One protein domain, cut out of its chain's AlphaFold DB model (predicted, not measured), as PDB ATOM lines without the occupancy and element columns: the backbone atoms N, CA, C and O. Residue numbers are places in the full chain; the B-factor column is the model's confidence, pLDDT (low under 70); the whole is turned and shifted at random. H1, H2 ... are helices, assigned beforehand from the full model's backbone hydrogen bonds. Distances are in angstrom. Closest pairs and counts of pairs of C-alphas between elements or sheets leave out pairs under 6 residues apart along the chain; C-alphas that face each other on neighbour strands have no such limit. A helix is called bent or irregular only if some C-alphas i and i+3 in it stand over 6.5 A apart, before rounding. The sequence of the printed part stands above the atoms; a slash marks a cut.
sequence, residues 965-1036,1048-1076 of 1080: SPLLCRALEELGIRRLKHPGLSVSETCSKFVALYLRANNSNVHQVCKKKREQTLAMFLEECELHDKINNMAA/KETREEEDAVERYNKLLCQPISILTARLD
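AT A GLANCE: This is residues 965 to 1036 and 1048 to 1076 of the 1080 residues of the protein "Hypothetical protein" of labyrinthulid quahog parasite QPX (UniProt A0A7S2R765). A long bent helix, H3, runs along most of an elongated domain; H2 folds back beside its first arm, H3a, to make a helical hairpin, and H1 crosses H2 on the side away from H3a. At the other end H4 packs on the second arm, H3b, and leads back to the short H5, which sits loosely beside H2 and H3a. The printed part has 101 residues with five named helices in the order H1, H2, H3, H4, H5 and no named strand; the class is all helix. It is only just compact, close to loose, with a radius of gyration of the C-alphas of 14.9 A, and spans 45 by 28 by 25 A.

IN THESE COORDINATES: H1 is residues 965 to 978, 20.1 A long, and begins with C-alpha 965 at (29.955, -69.813, -30.315). H2 is residues 987 to 1001, 21.0 A long. H3, residues 1008 to 1035, was assigned as one helix by its hydrogen bonds but is bent: C-alphas 1025 and 1028 are 6.6 A apart. Its arms are H3a, residues 1008 to 1025, 25.7 A long, with C-alpha 1008 at (18.777, -56.094, -43.935), and H3b, residues 1028 to 1035, 10.7 A long. H4 is residues 1050 to 1064, 21.1 A long. H5 is residues 1068 to 1075, 10.4 A long, and ends with C-alpha 1075 at (18.026, -50.935, -23.884).

HOW THE PARTS SIT: H1 and H2 touch, opposite ways at a steep tilt of 48 degrees; their closest C-alphas, of Ala 971 and Val 995, are 5.7 A apart. H2 and H3a are a helical hairpin, opposite ways at a shallow tilt of 22 degrees. H3a touches H2 with residues 1011 to 1018 alone, and the closest C-alphas, of Ala 1001 and Arg 1014, are 4.7 A apart. H1 and H3a are apart. H3a and H3b stand at a steep tilt of 43 degrees. H3b and H4 touch, opposite ways at a tilt of 36 degrees, only just steep; the closest C-alphas, of Ile 1031 and Val 1057, are 7.0 A apart. H3a and H4 are near each other. H5 is close to but not clearly touching H2, with the C-alphas of Lys 993 and Leu 1075 closest at 7.2 A. It stands likewise to H3a, with the C-alphas of Phe 1021 and Leu 1075 closest at 7.7 A. The helix packing is mostly crossed, but only just, with 1 of 3 touching pairs at a shallow tilt. In H1, H2, H3a, H3b, H4 and H5 every O i to N i+4 pair is within hydrogen-bond range.

THE WHOLE: The two C-alphas farthest apart, of Ser 965 and Lys 1048, are 47.6 A apart. Residues 1037 to 1047 are cut out, and C-alphas 1036 and 1048 are 18.2 A apart across the cut. Of the links printed whole, H4 to H5 is tight, and H1 to H2 and H2 to H3 are short. The mean pLDDT of the printed part is 74.4; 31 residues are under 70, among them residues 1048 to 1054 and 1065 to 1076.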
ATOM      1  N   SER A 965      28.695 -69.976 -31.057       83.75
ATOM      2  CA  SER A 965      29.955 -69.813 -30.315       83.75
ATOM      3  C   SER A 965      30.904 -68.774 -30.925       83.75
ATOM      4  O   SER A 965      31.413 -67.960 -30.159       83.75
ATOM      5  N   PRO A 966      31.127 -68.705 -32.257       82.12
ATOM      6  CA  PRO A 966      32.030 -67.704 -32.827       82.12
ATOM      7  C   PRO A 966      31.528 -66.267 -32.631       82.12
ATOM      8  O   PRO A 966      32.321 -65.363 -32.371       82.12
ATOM      9  N   LEU A 967      30.210 -66.048 -32.721       81.00
ATOM     10  CA  LEU A 967      29.593 -64.739 -32.480       81.00
ATOM     11  C   LEU A 967      29.681 -64.341 -31.002       81.00
ATOM     12  O   LEU A 967      29.929 -63.176 -30.694       81.00
ATOM     13  N   LEU A 968      29.519 -65.308 -30.096       85.44
ATOM     14  CA  LEU A 968      29.640 -65.090 -28.658       85.44
ATOM     15  C   LEU A 968      31.087 -64.777 -28.251       85.44
ATOM     16  O   LEU A 968      31.306 -63.829 -27.503       85.44
ATOM     17  N   CYS A 969      32.070 -65.515 -28.776       84.56
ATOM     18  CA  CYS A 969      33.489 -65.251 -28.526       84.56
ATOM     19  C   CYS A 969      33.875 -63.827 -28.952       84.56
ATOM     20  O   CYS A 969      34.456 -63.104 -28.151       84.56
ATOM     21  N   ARG A 970      33.459 -63.377 -30.146       84.88
ATOM     22  CA  ARG A 970      33.720 -62.003 -30.620       84.88
ATOM     23  C   ARG A 970      33.053 -60.933 -29.757       84.88
ATOM     24  O   ARG A 970      33.674 -59.921 -29.451       84.88
ATOM     25  N   ALA A 971      31.809 -61.161 -29.331       85.88
ATOM     26  CA  ALA A 971      31.117 -60.244 -28.425       85.88
ATOM     27  C   ALA A 971      31.869 -60.095 -27.088       85.88
ATOM     28  O   ALA A 971      31.999 -58.990 -26.564       85.88
ATOM     29  N   LEU A 972      32.384 -61.204 -26.546       85.31
ATOM     30  CA  LEU A 972      33.154 -61.216 -25.300       85.31
ATOM     31  C   LEU A 972      34.550 -60.592 -25.467       85.31
ATOM     32  O   LEU A 972      34.996 -59.871 -24.575       85.31
ATOM     33  N   GLU A 973      35.215 -60.809 -26.605       85.56
ATOM     34  CA  GLU A 973      36.479 -60.148 -26.956       85.56
ATOM     35  C   GLU A 973      36.310 -58.622 -27.040       85.56
ATOM     36  O   GLU A 973      37.058 -57.886 -26.393       85.56
ATOM     37  N   GLU A 974      35.293 -58.127 -27.760       78.94
ATOM     38  CA  GLU A 974      35.017 -56.685 -27.860       78.94
ATOM     39  C   GLU A 974      34.693 -56.050 -26.503       78.94
ATOM     40  O   GLU A 974      35.134 -54.934 -26.212       78.94
ATOM     41  N   LEU A 975      33.970 -56.772 -25.646       83.44
ATOM     42  CA  LEU A 975      33.662 -56.335 -24.287       83.44
ATOM     43  C   LEU A 975      34.930 -56.237 -23.426       83.44
ATOM     44  O   LEU A 975      35.114 -55.249 -22.710       83.44
ATOM     45  N   GLY A 976      35.823 -57.227 -23.525       78.81
ATOM     46  CA  GLY A 976      37.104 -57.242 -22.817       78.81
ATOM     47  C   GLY A 976      38.046 -56.109 -23.238       78.81
ATOM     48  O   GLY A 976      38.759 -55.562 -22.394       78.81
ATOM     49  N   ILE A 977      38.011 -55.717 -24.516       80.50
ATOM     50  CA  ILE A 977      38.814 -54.612 -25.063       80.50
ATOM     51  C   ILE A 977      38.264 -53.252 -24.616       80.50
ATOM     52  O   ILE A 977      39.021 -52.420 -24.118       80.50
ATOM     53  N   ARG A 978      36.958 -53.011 -24.794       73.75
ATOM     54  CA  ARG A 978      36.357 -51.671 -24.643       73.75
ATOM     55  C   ARG A 978      36.001 -51.284 -23.206       73.75
ATOM     56  O   ARG A 978      35.677 -50.128 -22.977       73.75
ATOM     57  N   ARG A 979      36.038 -52.224 -22.248       76.81
ATOM     58  CA  ARG A 979      35.774 -51.987 -20.808       76.81
ATOM     59  C   ARG A 979      34.548 -51.096 -20.549       76.81
ATOM     60  O   ARG A 979      34.601 -50.133 -19.789       76.81
ATOM     61  N   LEU A 980      33.444 -51.434 -21.207       79.88
ATOM     62  CA  LEU A 980      32.248 -50.597 -21.286       79.88
ATOM     63  C   LEU A 980      31.608 -50.364 -19.911       79.88
ATOM     64  O   LEU A 980      31.370 -51.307 -19.152       79.88
ATOM     65  N   LYS A 981      31.250 -49.108 -19.626       82.12
ATOM     66  CA  LYS A 981      30.456 -48.735 -18.453       82.12
ATOM     67  C   LYS A 981      29.401 -47.706 -18.835       82.12
ATOM     68  O   LYS A 981      29.718 -46.558 -19.131       82.12
ATOM     69  N   HIS A 982      28.142 -48.112 -18.770       81.62
ATOM     70  CA  HIS A 982      27.033 -47.202 -19.001       81.62
ATOM     71  C   HIS A 982      26.796 -46.327 -17.748       81.62
ATOM     72  O   HIS A 982      26.805 -46.869 -16.639       81.62
ATOM     73  N   PRO A 983      26.546 -45.007 -17.880       76.88
ATOM     74  CA  PRO A 983      26.436 -44.084 -16.743       76.88
ATOM     75  C   PRO A 983      25.443 -44.529 -15.654       76.88
ATOM     76  O   PRO A 983      25.766 -44.461 -14.474       76.88
ATOM     77  N   GLY A 984      24.266 -45.029 -16.044       72.56
ATOM     78  CA  GLY A 984      23.190 -45.421 -15.119       72.56
ATOM     79  C   GLY A 984      22.993 -46.927 -14.881       72.56
ATOM     80  O   GLY A 984      21.945 -47.303 -14.368       72.56
ATOM     81  N   LEU A 985      23.928 -47.802 -15.280       79.44
ATOM     82  CA  LEU A 985      23.804 -49.259 -15.080       79.44
ATOM     83  C   LEU A 985      25.020 -49.834 -14.354       79.44
ATOM     84  O   LEU A 985      26.130 -49.305 -14.447       79.44
ATOM     85  N   SER A 986      24.832 -50.961 -13.662       82.06
ATOM     86  CA  SER A 986      25.975 -51.692 -13.116       82.06
ATOM     87  C   SER A 986      26.843 -52.269 -14.240       82.06
ATOM     88  O   SER A 986      26.406 -52.452 -15.381       82.06
ATOM     89  N   VAL A 987      28.099 -52.593 -13.922       80.12
ATOM     90  CA  VAL A 987      29.036 -53.172 -14.900       80.12
ATOM     91  C   VAL A 987      28.507 -54.508 -15.430       80.12
ATOM     92  O   VAL A 987      28.537 -54.740 -16.636       80.12
ATOM     93  N   SER A 988      27.942 -55.349 -14.558       80.31
ATOM     94  CA  SER A 988      27.381 -56.652 -14.943       80.31
ATOM     95  C   SER A 988      26.176 -56.518 -15.884       80.31
ATOM     96  O   SER A 988      26.046 -57.275 -16.848       80.31
ATOM     97  N   GLU A 989      25.306 -55.536 -15.646       80.00
ATOM     98  CA  GLU A 989      24.141 -55.271 -16.499       80.00
ATOM     99  C   GLU A 989      24.547 -54.643 -17.834       80.00
ATOM    100  O   GLU A 989      24.034 -55.037 -18.879       80.00
ATOM    101  N   THR A 990      25.518 -53.725 -17.818       83.94
ATOM    102  CA  THR A 990      26.094 -53.129 -19.034       83.94
ATOM    103  C   THR A 990      26.687 -54.216 -19.934       83.94
ATOM    104  O   THR A 990      26.395 -54.268 -21.129       83.94
ATOM    105  N   CYS A 991      27.462 -55.133 -19.345       83.44
ATOM    106  CA  CYS A 991      28.089 -56.253 -20.040       83.44
ATOM    107  C   CYS A 991      27.054 -57.204 -20.663       83.44
ATOM    108  O   CYS A 991      27.152 -57.554 -21.838       83.44
ATOM    109  N   SER A 992      26.027 -57.577 -19.896       82.62
ATOM    110  CA  SER A 992      24.978 -58.498 -20.358       82.62
ATOM    111  C   SER A 992      24.158 -57.903 -21.510       82.62
ATOM    112  O   SER A 992      23.861 -58.591 -22.489       82.62
ATOM    113  N   LYS A 993      23.852 -56.602 -21.442       81.62
ATOM    114  CA  LYS A 993      23.128 -55.884 -22.503       81.62
ATOM    115  C   LYS A 993      23.950 -55.712 -23.767       81.62
ATOM    116  O   LYS A 993      23.415 -55.893 -24.860       81.62
ATOM    117  N   PHE A 994      25.244 -55.427 -23.635       86.12
ATOM    118  CA  PHE A 994      26.135 -55.341 -24.786       86.12
ATOM    119  C   PHE A 994      26.147 -56.651 -25.579       86.12
ATOM    120  O   PHE A 994      25.906 -56.639 -26.784       86.12
ATOM    121  N   VAL A 995      26.343 -57.788 -24.899       85.62
ATOM    122  CA  VAL A 995      26.373 -59.107 -25.552       85.62
ATOM    123  C   VAL A 995      25.039 -59.408 -26.247       85.62
ATOM    124  O   VAL A 995      25.030 -59.848 -27.397       85.62
ATOM    125  N   ALA A 996      23.903 -59.103 -25.611       84.38
ATOM    126  CA  ALA A 996      22.582 -59.302 -26.210       84.38
ATOM    127  C   ALA A 996      22.349 -58.432 -27.462       84.38
ATOM    128  O   ALA A 996      21.837 -58.919 -28.475       84.38
ATOM    129  N   LEU A 997      22.740 -57.154 -27.424       83.75
ATOM    130  CA  LEU A 997      22.613 -56.240 -28.563       83.75
ATOM    131  C   LEU A 997      23.564 -56.624 -29.708       83.75
ATOM    132  O   LEU A 997      23.144 -56.633 -30.868       83.75
ATOM    133  N   TYR A 998      24.797 -57.027 -29.389       85.25
ATOM    134  CA  TYR A 998      25.814 -57.434 -30.361       85.25
ATOM    135  C   TYR A 998      25.403 -58.682 -31.148       85.25
ATOM    136  O   TYR A 998      25.464 -58.697 -32.380       85.25
ATOM    137  N   LEU A 999      24.905 -59.712 -30.454       84.19
ATOM    138  CA  LEU A 999      24.414 -60.936 -31.094       84.19
ATOM    139  C   LEU A 999      23.195 -60.671 -31.989       84.19
ATOM    140  O   LEU A 999      23.040 -61.298 -33.036       84.19
ATOM    141  N   ARG A1000      22.328 -59.719 -31.620       79.44
ATOM    142  CA  ARG A1000      21.157 -59.357 -32.435       79.44
ATOM    143  C   ARG A1000      21.534 -58.558 -33.678       79.44
ATOM    144  O   ARG A1000      20.900 -58.778 -34.713       79.44
ATOM    145  N   ALA A1001      22.502 -57.648 -33.576       82.94
ATOM    146  CA  ALA A1001      22.979 -56.836 -34.695       82.94
ATOM    147  C   ALA A1001      23.736 -57.676 -35.736       82.94
ATOM    148  O   ALA A1001      23.506 -57.521 -36.932       82.94
ATOM    149  N   ASN A1002      24.556 -58.632 -35.287       78.19
ATOM    150  CA  ASN A1002      25.414 -59.443 -36.158       78.19
ATOM    151  C   ASN A1002      24.783 -60.758 -36.651       78.19
ATOM    152  O   ASN A1002      25.465 -61.587 -37.249       78.19
ATOM    153  N   ASN A1003      23.479 -60.955 -36.445       79.88
ATOM    154  CA  ASN A1003      22.775 -62.132 -36.952       79.88
ATOM    155  C   ASN A1003      22.542 -62.016 -38.474       79.88
ATOM    156  O   ASN A1003      21.769 -61.173 -38.932       79.88
ATOM    157  N   SER A1004      23.197 -62.885 -39.249       68.94
ATOM    158  CA  SER A1004      23.150 -62.928 -40.719       68.94
ATOM    159  C   SER A1004      21.794 -63.336 -41.301       68.94
ATOM    160  O   SER A1004      21.519 -63.012 -42.451       68.94
ATOM    161  N   ASN A1005      20.933 -63.985 -40.512       66.25
ATOM    162  CA  ASN A1005      19.617 -64.470 -40.951       66.25
ATOM    163  C   ASN A1005      18.510 -63.416 -40.782       66.25
ATOM    164  O   ASN A1005      17.330 -63.695 -40.986       66.25
ATOM    165  N   VAL A1006      18.870 -62.203 -40.356       68.69
ATOM    166  CA  VAL A1006      17.932 -61.107 -40.118       68.69
ATOM    167  C   VAL A1006      17.884 -60.206 -41.341       68.69
ATOM    168  O   VAL A1006      18.912 -59.777 -41.860       68.69
ATOM    169  N   HIS A1007      16.665 -59.868 -41.757       70.62
ATOM    170  CA  HIS A1007      16.413 -58.967 -42.876       70.62
ATOM    171  C   HIS A1007      17.218 -57.657 -42.759       70.62
ATOM    172  O   HIS A1007      17.288 -57.055 -41.682       70.62
ATOM    173  N   GLN A1008      17.781 -57.179 -43.872       66.88
ATOM    174  CA  GLN A1008      18.777 -56.094 -43.935       66.88
ATOM    175  C   GLN A1008      18.332 -54.786 -43.244       66.88
ATOM    176  O   GLN A1008      19.146 -54.068 -42.665       66.88
ATOM    177  N   VAL A1009      17.025 -54.507 -43.224       66.75
ATOM    178  CA  VAL A1009      16.415 -53.351 -42.531       66.75
ATOM    179  C   VAL A1009      16.429 -53.507 -41.003       66.75
ATOM    180  O   VAL A1009      16.784 -52.581 -40.276       66.75
ATOM    181  N   CYS A1010      16.086 -54.694 -40.496       72.94
ATOM    182  CA  CYS A1010      16.171 -54.996 -39.065       72.94
ATOM    183  C   CYS A1010      17.627 -55.031 -38.601       72.94
ATOM    184  O   CYS A1010      17.920 -54.611 -37.482       72.94
ATOM    185  N   LYS A1011      18.527 -55.490 -39.472       73.88
ATOM    186  CA  LYS A1011      19.966 -55.476 -39.236       73.88
ATOM    187  C   LYS A1011      20.478 -54.044 -39.036       73.88
ATOM    188  O   LYS A1011      20.979 -53.759 -37.954       73.88
ATOM    189  N   LYS A1012      20.181 -53.116 -39.958       76.06
ATOM    190  CA  LYS A1012      20.518 -51.683 -39.807       76.06
ATOM    191  C   LYS A1012      19.967 -51.066 -38.519       76.06
ATOM    192  O   LYS A1012      20.675 -50.331 -37.840       76.06
ATOM    193  N   LYS A1013      18.723 -51.380 -38.139       66.62
ATOM    194  CA  LYS A1013      18.113 -50.843 -36.906       66.62
ATOM    195  C   LYS A1013      18.791 -51.374 -35.638       66.62
ATOM    196  O   LYS A1013      18.944 -50.651 -34.656       66.62
ATOM    197  N   ARG A1014      19.216 -52.638 -35.650       81.88
ATOM    198  CA  ARG A1014      19.955 -53.250 -34.538       81.88
ATOM    199  C   ARG A1014      21.396 -52.748 -34.469       81.88
ATOM    200  O   ARG A1014      21.863 -52.473 -33.372       81.88
ATOM    201  N   GLU A1015      22.047 -52.547 -35.611       78.69
ATOM    202  CA  GLU A1015      23.359 -51.893 -35.724       78.69
ATOM    203  C   GLU A1015      23.312 -50.452 -35.190       78.69
ATOM    204  O   GLU A1015      24.157 -50.073 -34.389       78.69
ATOM    205  N   GLN A1016      22.276 -49.680 -35.538       80.25
ATOM    206  CA  GLN A1016      22.052 -48.330 -35.001       80.25
ATOM    207  C   GLN A1016      21.809 -48.337 -33.486       80.25
ATOM    208  O   GLN A1016      22.347 -47.494 -32.776       80.25
ATOM    209  N   THR A1017      21.038 -49.299 -32.971       80.31
ATOM    210  CA  THR A1017      20.781 -49.419 -31.523       80.31
ATOM    211  C   THR A1017      22.060 -49.769 -30.760       80.31
ATOM    212  O   THR A1017      22.328 -49.207 -29.701       80.31
ATOM    213  N   LEU A1018      22.873 -50.670 -31.315       85.50
ATOM    214  CA  LEU A1018      24.175 -51.024 -30.759       85.50
ATOM    215  C   LEU A1018      25.141 -49.828 -30.783       85.50
ATOM    216  O   LEU A1018      25.824 -49.589 -29.791       85.50
ATOM    217  N   ALA A1019      25.166 -49.060 -31.876       84.75
ATOM    218  CA  ALA A1019      25.994 -47.860 -32.004       84.75
ATOM    219  C   ALA A1019      25.602 -46.780 -30.985       84.75
ATOM    220  O   ALA A1019      26.466 -46.277 -30.273       84.75
ATOM    221  N   MET A1020      24.303 -46.497 -30.836       81.69
ATOM    222  CA  MET A1020      23.809 -45.543 -29.837       81.69
ATOM    223  C   MET A1020      24.182 -45.956 -28.407       81.69
ATOM    224  O   MET A1020      24.590 -45.116 -27.611       81.69
ATOM    225  N   PHE A1021      24.080 -47.245 -28.075       85.38
ATOM    226  CA  PHE A1021      24.464 -47.737 -26.749       85.38
ATOM    227  C   PHE A1021      25.972 -47.604 -26.483       85.38
ATOM    228  O   PHE A1021      26.383 -47.263 -25.373       85.38
ATOM    229  N   LEU A1022      26.804 -47.846 -27.499       83.88
ATOM    230  CA  LEU A1022      28.251 -47.648 -27.415       83.88
ATOM    231  C   LEU A1022      28.610 -46.166 -27.233       83.88
ATOM    232  O   LEU A1022      29.424 -45.850 -26.370       83.88
ATOM    233  N   GLU A1023      27.947 -45.262 -27.957       82.88
ATOM    234  CA  GLU A1023      28.126 -43.813 -27.799       82.88
ATOM    235  C   GLU A1023      27.777 -43.332 -26.383       82.88
ATOM    236  O   GLU A1023      28.507 -42.513 -25.822       82.88
ATOM    237  N   GLU A1024      26.699 -43.858 -25.787       84.50
ATOM    238  CA  GLU A1024      26.299 -43.552 -24.406       84.50
ATOM    239  C   GLU A1024      27.333 -44.058 -23.380       84.50
ATOM    240  O   GLU A1024      27.611 -43.372 -22.394       84.50
ATOM    241  N   CYS A1025      27.952 -45.221 -23.620       83.88
ATOM    242  CA  CYS A1025      29.021 -45.752 -22.766       83.88
ATOM    243  C   CYS A1025      30.318 -44.924 -22.851       83.88
ATOM    244  O   CYS A1025      31.015 -44.765 -21.851       83.88
ATOM    245  N   GLU A1026      30.630 -44.353 -24.017       80.50
ATOM    246  CA  GLU A1026      31.832 -43.535 -24.241       80.50
ATOM    247  C   GLU A1026      31.756 -42.125 -23.626       80.50
ATOM    248  O   GLU A1026      32.773 -41.431 -23.552       80.50
ATOM    249  N   LEU A1027      30.575 -41.671 -23.183       79.00
ATOM    250  CA  LEU A1027      30.403 -40.345 -22.571       79.00
ATOM    251  C   LEU A1027      31.295 -40.157 -21.337       79.00
ATOM    252  O   LEU A1027      31.822 -39.067 -21.124       79.00
ATOM    253  N   HIS A1028      31.505 -41.216 -20.549       73.88
ATOM    254  CA  HIS A1028      32.346 -41.157 -19.353       73.88
ATOM    255  C   HIS A1028      33.820 -40.879 -19.687       73.88
ATOM    256  O   HIS A1028      34.439 -39.997 -19.092       73.88
ATOM    257  N   ASP A1029      34.371 -41.584 -20.677       72.62
ATOM    258  CA  ASP A1029      35.764 -41.421 -21.104       72.62
ATOM    259  C   ASP A1029      35.981 -40.088 -21.827       72.62
ATOM    260  O   ASP A1029      37.022 -39.451 -21.657       72.62
ATOM    261  N   LYS A1030      34.976 -39.620 -22.581       72.31
ATOM    262  CA  LYS A1030      34.961 -38.283 -23.193       72.31
ATOM    263  C   LYS A1030      35.086 -37.198 -22.118       72.31
ATOM    264  O   LYS A1030      35.975 -36.357 -22.218       72.31
ATOM    265  N   ILE A1031      34.278 -37.259 -21.058       72.50
ATOM    266  CA  ILE A1031      34.324 -36.292 -19.945       72.50
ATOM    267  C   ILE A1031      35.666 -36.361 -19.191       72.50
ATOM    268  O   ILE A1031      36.271 -35.325 -18.912       72.50
ATOM    269  N   ASN A1032      36.182 -37.563 -18.909       69.25
ATOM    270  CA  ASN A1032      37.454 -37.740 -18.194       69.25
ATOM    271  C   ASN A1032      38.676 -37.240 -18.993       69.25
ATOM    272  O   ASN A1032      39.561 -36.598 -18.427       69.25
ATOM    273  N   ASN A1033      38.727 -37.495 -20.305       66.81
ATOM    274  CA  ASN A1033      39.819 -37.033 -21.172       66.81
ATOM    275  C   ASN A1033      39.808 -35.505 -21.362       66.81
ATOM    276  O   ASN A1033      40.875 -34.894 -21.450       66.81
ATOM    277  N   MET A1034      38.624 -34.880 -21.364       61.53
ATOM    278  CA  MET A1034      38.472 -33.419 -21.370       61.53
ATOM    279  C   MET A1034      38.953 -32.806 -20.041       61.53
ATOM    280  O   MET A1034      39.737 -31.856 -20.046       61.53
ATOM    281  N   ALA A1035      38.625 -33.425 -18.899       57.75
ATOM    282  CA  ALA A1035      39.077 -32.983 -17.575       57.75
ATOM    283  C   ALA A1035      40.603 -33.112 -17.351       57.75
ATOM    284  O   ALA A1035      41.207 -32.263 -16.691       57.75
ATOM    285  N   ALA A1036      41.262 -34.125 -17.929       56.06
ATOM    286  CA  ALA A1036      42.707 -34.354 -17.777       56.06
ATOM    287  C   ALA A1036      43.601 -33.290 -18.455       56.06
ATOM    288  O   ALA A1036      44.791 -33.196 -18.149       56.06
ATOM    289  N   LYS A1048      35.277 -21.571 -27.924       48.72
ATOM    290  CA  LYS A1048      34.506 -22.464 -28.813       48.72
ATOM    291  C   LYS A1048      34.238 -23.865 -28.235       48.72
ATOM    292  O   LYS A1048      33.284 -24.494 -28.663       48.72
ATOM    293  N   GLU A1049      35.003 -24.309 -27.233       51.72
ATOM    294  CA  GLU A1049      34.911 -25.659 -26.635       51.72
ATOM    295  C   GLU A1049      33.996 -25.763 -25.389       51.72
ATOM    296  O   GLU A1049      33.791 -26.858 -24.887       51.72
ATOM    297  N   THR A1050      33.368 -24.682 -24.901       55.41
ATOM    298  CA  THR A1050      32.524 -24.756 -23.683       55.41
ATOM    299  C   THR A1050      31.143 -25.382 -23.905       55.41
ATOM    300  O   THR A1050      30.635 -26.033 -23.002       55.41
ATOM    301  N   ARG A1051      30.535 -25.250 -25.096       60.44
ATOM    302  CA  ARG A1051      29.162 -25.742 -25.335       60.44
ATOM    303  C   ARG A1051      29.093 -27.259 -25.521       60.44
ATOM    304  O   ARG A1051      28.132 -27.866 -25.077       60.44
ATOM    305  N   GLU A1052      30.098 -27.874 -26.150       59.84
ATOM    306  CA  GLU A1052      30.157 -29.339 -26.311       59.84
ATOM    307  C   GLU A1052      30.516 -30.048 -24.996       59.84
ATOM    308  O   GLU A1052      29.959 -31.106 -24.704       59.84
ATOM    309  N   GLU A1053      31.385 -29.443 -24.175       59.44
ATOM    310  CA  GLU A1053      31.676 -29.910 -22.813       59.44
ATOM    311  C   GLU A1053      30.429 -29.841 -21.915       59.44
ATOM    312  O   GLU A1053      30.113 -30.814 -21.227       59.44
ATOM    313  N   GLU A1054      29.679 -28.734 -21.964       64.50
ATOM    314  CA  GLU A1054      28.418 -28.571 -21.226       64.50
ATOM    315  C   GLU A1054      27.343 -29.571 -21.693       64.50
ATOM    316  O   GLU A1054      26.748 -30.246 -20.853       64.50
ATOM    317  N   ASP A1055      27.161 -29.767 -23.007       71.00
ATOM    318  CA  ASP A1055      26.187 -30.721 -23.569       71.00
ATOM    319  C   ASP A1055      26.510 -32.179 -23.188       71.00
ATOM    320  O   ASP A1055      25.610 -32.974 -22.900       71.00
ATOM    321  N   ALA A1056      27.793 -32.562 -23.188       69.62
ATOM    322  CA  ALA A1056      28.218 -33.915 -22.828       69.62
ATOM    323  C   ALA A1056      27.997 -34.200 -21.335       69.62
ATOM    324  O   ALA A1056      27.494 -35.270 -20.976       69.62
ATOM    325  N   VAL A1057      28.320 -33.233 -20.470       71.75
ATOM    326  CA  VAL A1057      28.101 -33.326 -19.021       71.75
ATOM    327  C   VAL A1057      26.606 -33.298 -18.688       71.75
ATOM    328  O   VAL A1057      26.156 -34.085 -17.854       71.75
ATOM    329  N   GLU A1058      25.802 -32.480 -19.376       76.12
ATOM    330  CA  GLU A1058      24.347 -32.456 -19.199       76.12
ATOM    331  C   GLU A1058      23.710 -33.787 -19.622       76.12
ATOM    332  O   GLU A1058      22.904 -34.357 -18.878       76.12
ATOM    333  N   ARG A1059      24.116 -34.353 -20.767       77.69
ATOM    334  CA  ARG A1059      23.640 -35.675 -21.208       77.69
ATOM    335  C   ARG A1059      24.028 -36.777 -20.227       77.69
ATOM    336  O   ARG A1059      23.190 -37.623 -19.917       77.69
ATOM    337  N   TYR A1060      25.253 -36.758 -19.707       79.00
ATOM    338  CA  TYR A1060      25.717 -37.727 -18.714       79.00
ATOM    339  C   TYR A1060      24.922 -37.632 -17.402       79.00
ATOM    340  O   TYR A1060      24.422 -38.644 -16.906       79.00
ATOM    341  N   ASN A1061      24.704 -36.420 -16.886       75.81
ATOM    342  CA  ASN A1061      23.910 -36.188 -15.676       75.81
ATOM    343  C   ASN A1061      22.437 -36.571 -15.868       75.81
ATOM    344  O   ASN A1061      21.820 -37.159 -14.980       75.81
ATOM    345  N   LYS A1062      21.878 -36.334 -17.057       76.31
ATOM    346  CA  LYS A1062      20.514 -36.757 -17.389       76.31
ATOM    347  C   LYS A1062      20.374 -38.277 -17.465       76.31
ATOM    348  O   LYS A1062      19.301 -38.791 -17.161       76.31
ATOM    349  N   LEU A1063      21.422 -38.995 -17.870       76.25
ATOM    350  CA  LEU A1063      21.444 -40.460 -17.860       76.25
ATOM    351  C   LEU A1063      21.624 -41.024 -16.443       76.25
ATOM    352  O   LEU A1063      21.047 -42.063 -16.141       76.25
ATOM    353  N   LEU A1064      22.361 -40.342 -15.562       72.50
ATOM    354  CA  LEU A1064      22.496 -40.724 -14.150       72.50
ATOM    355  C   LEU A1064      21.204 -40.523 -13.352       72.50
ATOM    356  O   LEU A1064      20.850 -41.360 -12.526       72.50
ATOM    357  N   CYS A1065      20.491 -39.429 -13.614       67.88
ATOM    358  CA  CYS A1065      19.219 -39.126 -12.960       67.88
ATOM    359  C   CYS A1065      18.036 -39.896 -13.572       67.88
ATOM    360  O   CYS A1065      16.907 -39.766 -13.095       67.88
ATOM    361  N   GLN A1066      18.264 -40.678 -14.635       69.19
ATOM    362  CA  GLN A1066      17.220 -41.502 -15.231       69.19
ATOM    363  C   GLN A1066      16.949 -42.738 -14.362       69.19
ATOM    364  O   GLN A1066      17.873 -43.490 -14.050       69.19
ATOM    365  N   PRO A1067      15.677 -43.003 -14.013       61.88
ATOM    366  CA  PRO A1067      15.289 -44.241 -13.357       61.88
ATOM    367  C   PRO A1067      15.770 -45.446 -14.167       61.88
ATOM    368  O   PRO A1067      15.607 -45.482 -15.389       61.88
ATOM    369  N   ILE A1068      16.297 -46.466 -13.489       60.28
ATOM    370  CA  ILE A1068      16.800 -47.695 -14.125       60.28
ATOM    371  C   ILE A1068      15.735 -48.339 -15.024       60.28
ATOM    372  O   ILE A1068      16.089 -48.906 -16.049       60.28
ATOM    373  N   SER A1069      14.441 -48.172 -14.719       61.88
ATOM    374  CA  SER A1069      13.307 -48.618 -15.547       61.88
ATOM    375  C   SER A1069      13.237 -47.966 -16.936       61.88
ATOM    376  O   SER A1069      12.756 -48.576 -17.886       61.88
ATOM    377  N   ILE A1070      13.726 -46.733 -17.078       62.12
ATOM    378  CA  ILE A1070      13.755 -45.997 -18.347       62.12
ATOM    379  C   ILE A1070      14.978 -46.408 -19.163       62.12
ATOM    380  O   ILE A1070      14.871 -46.598 -20.372       62.12
ATOM    381  N   LEU A1071      16.115 -46.631 -18.505       57.84
ATOM    382  CA  LEU A1071      17.311 -47.183 -19.139       57.84
ATOM    383  C   LEU A1071      17.122 -48.645 -19.558       57.84
ATOM    384  O   LEU A1071      17.572 -49.045 -20.631       57.84
ATOM    385  N   THR A1072      16.403 -49.441 -18.767       58.19
ATOM    386  CA  THR A1072      15.979 -50.782 -19.174       58.19
ATOM    387  C   THR A1072      14.912 -50.734 -20.251       58.19
ATOM    388  O   THR A1072      15.008 -51.539 -21.148       58.19
ATOM    389  N   ALA A1073      13.996 -49.770 -20.311       59.12
ATOM    390  CA  ALA A1073      13.084 -49.665 -21.460       59.12
ATOM    391  C   ALA A1073      13.775 -49.199 -22.759       59.12
ATOM    392  O   ALA A1073      13.351 -49.550 -23.860       59.12
ATOM    393  N   ARG A1074      14.840 -48.395 -22.643       59.19
ATOM    394  CA  ARG A1074      15.633 -47.929 -23.791       59.19
ATOM    395  C   ARG A1074      16.527 -49.024 -24.372       59.19
ATOM    396  O   ARG A1074      16.767 -49.015 -25.576       59.19
ATOM    397  N   LEU A1075      17.011 -49.937 -23.524       53.31
ATOM    398  CA  LEU A1075      18.026 -50.935 -23.884       53.31
ATOM    399  C   LEU A1075      17.570 -52.403 -23.774       53.31
ATOM    400  O   LEU A1075      18.092 -53.233 -24.508       53.31
ATOM    401  N   ASP A1076      16.595 -52.732 -22.925       53.06
ATOM    402  CA  ASP A1076      15.881 -54.020 -22.911       53.06
ATOM    403  C   ASP A1076      14.526 -53.863 -23.619       53.06
ATOM    404  O   ASP A1076      13.699 -53.020 -23.287       53.06
TER     405      ASP A1076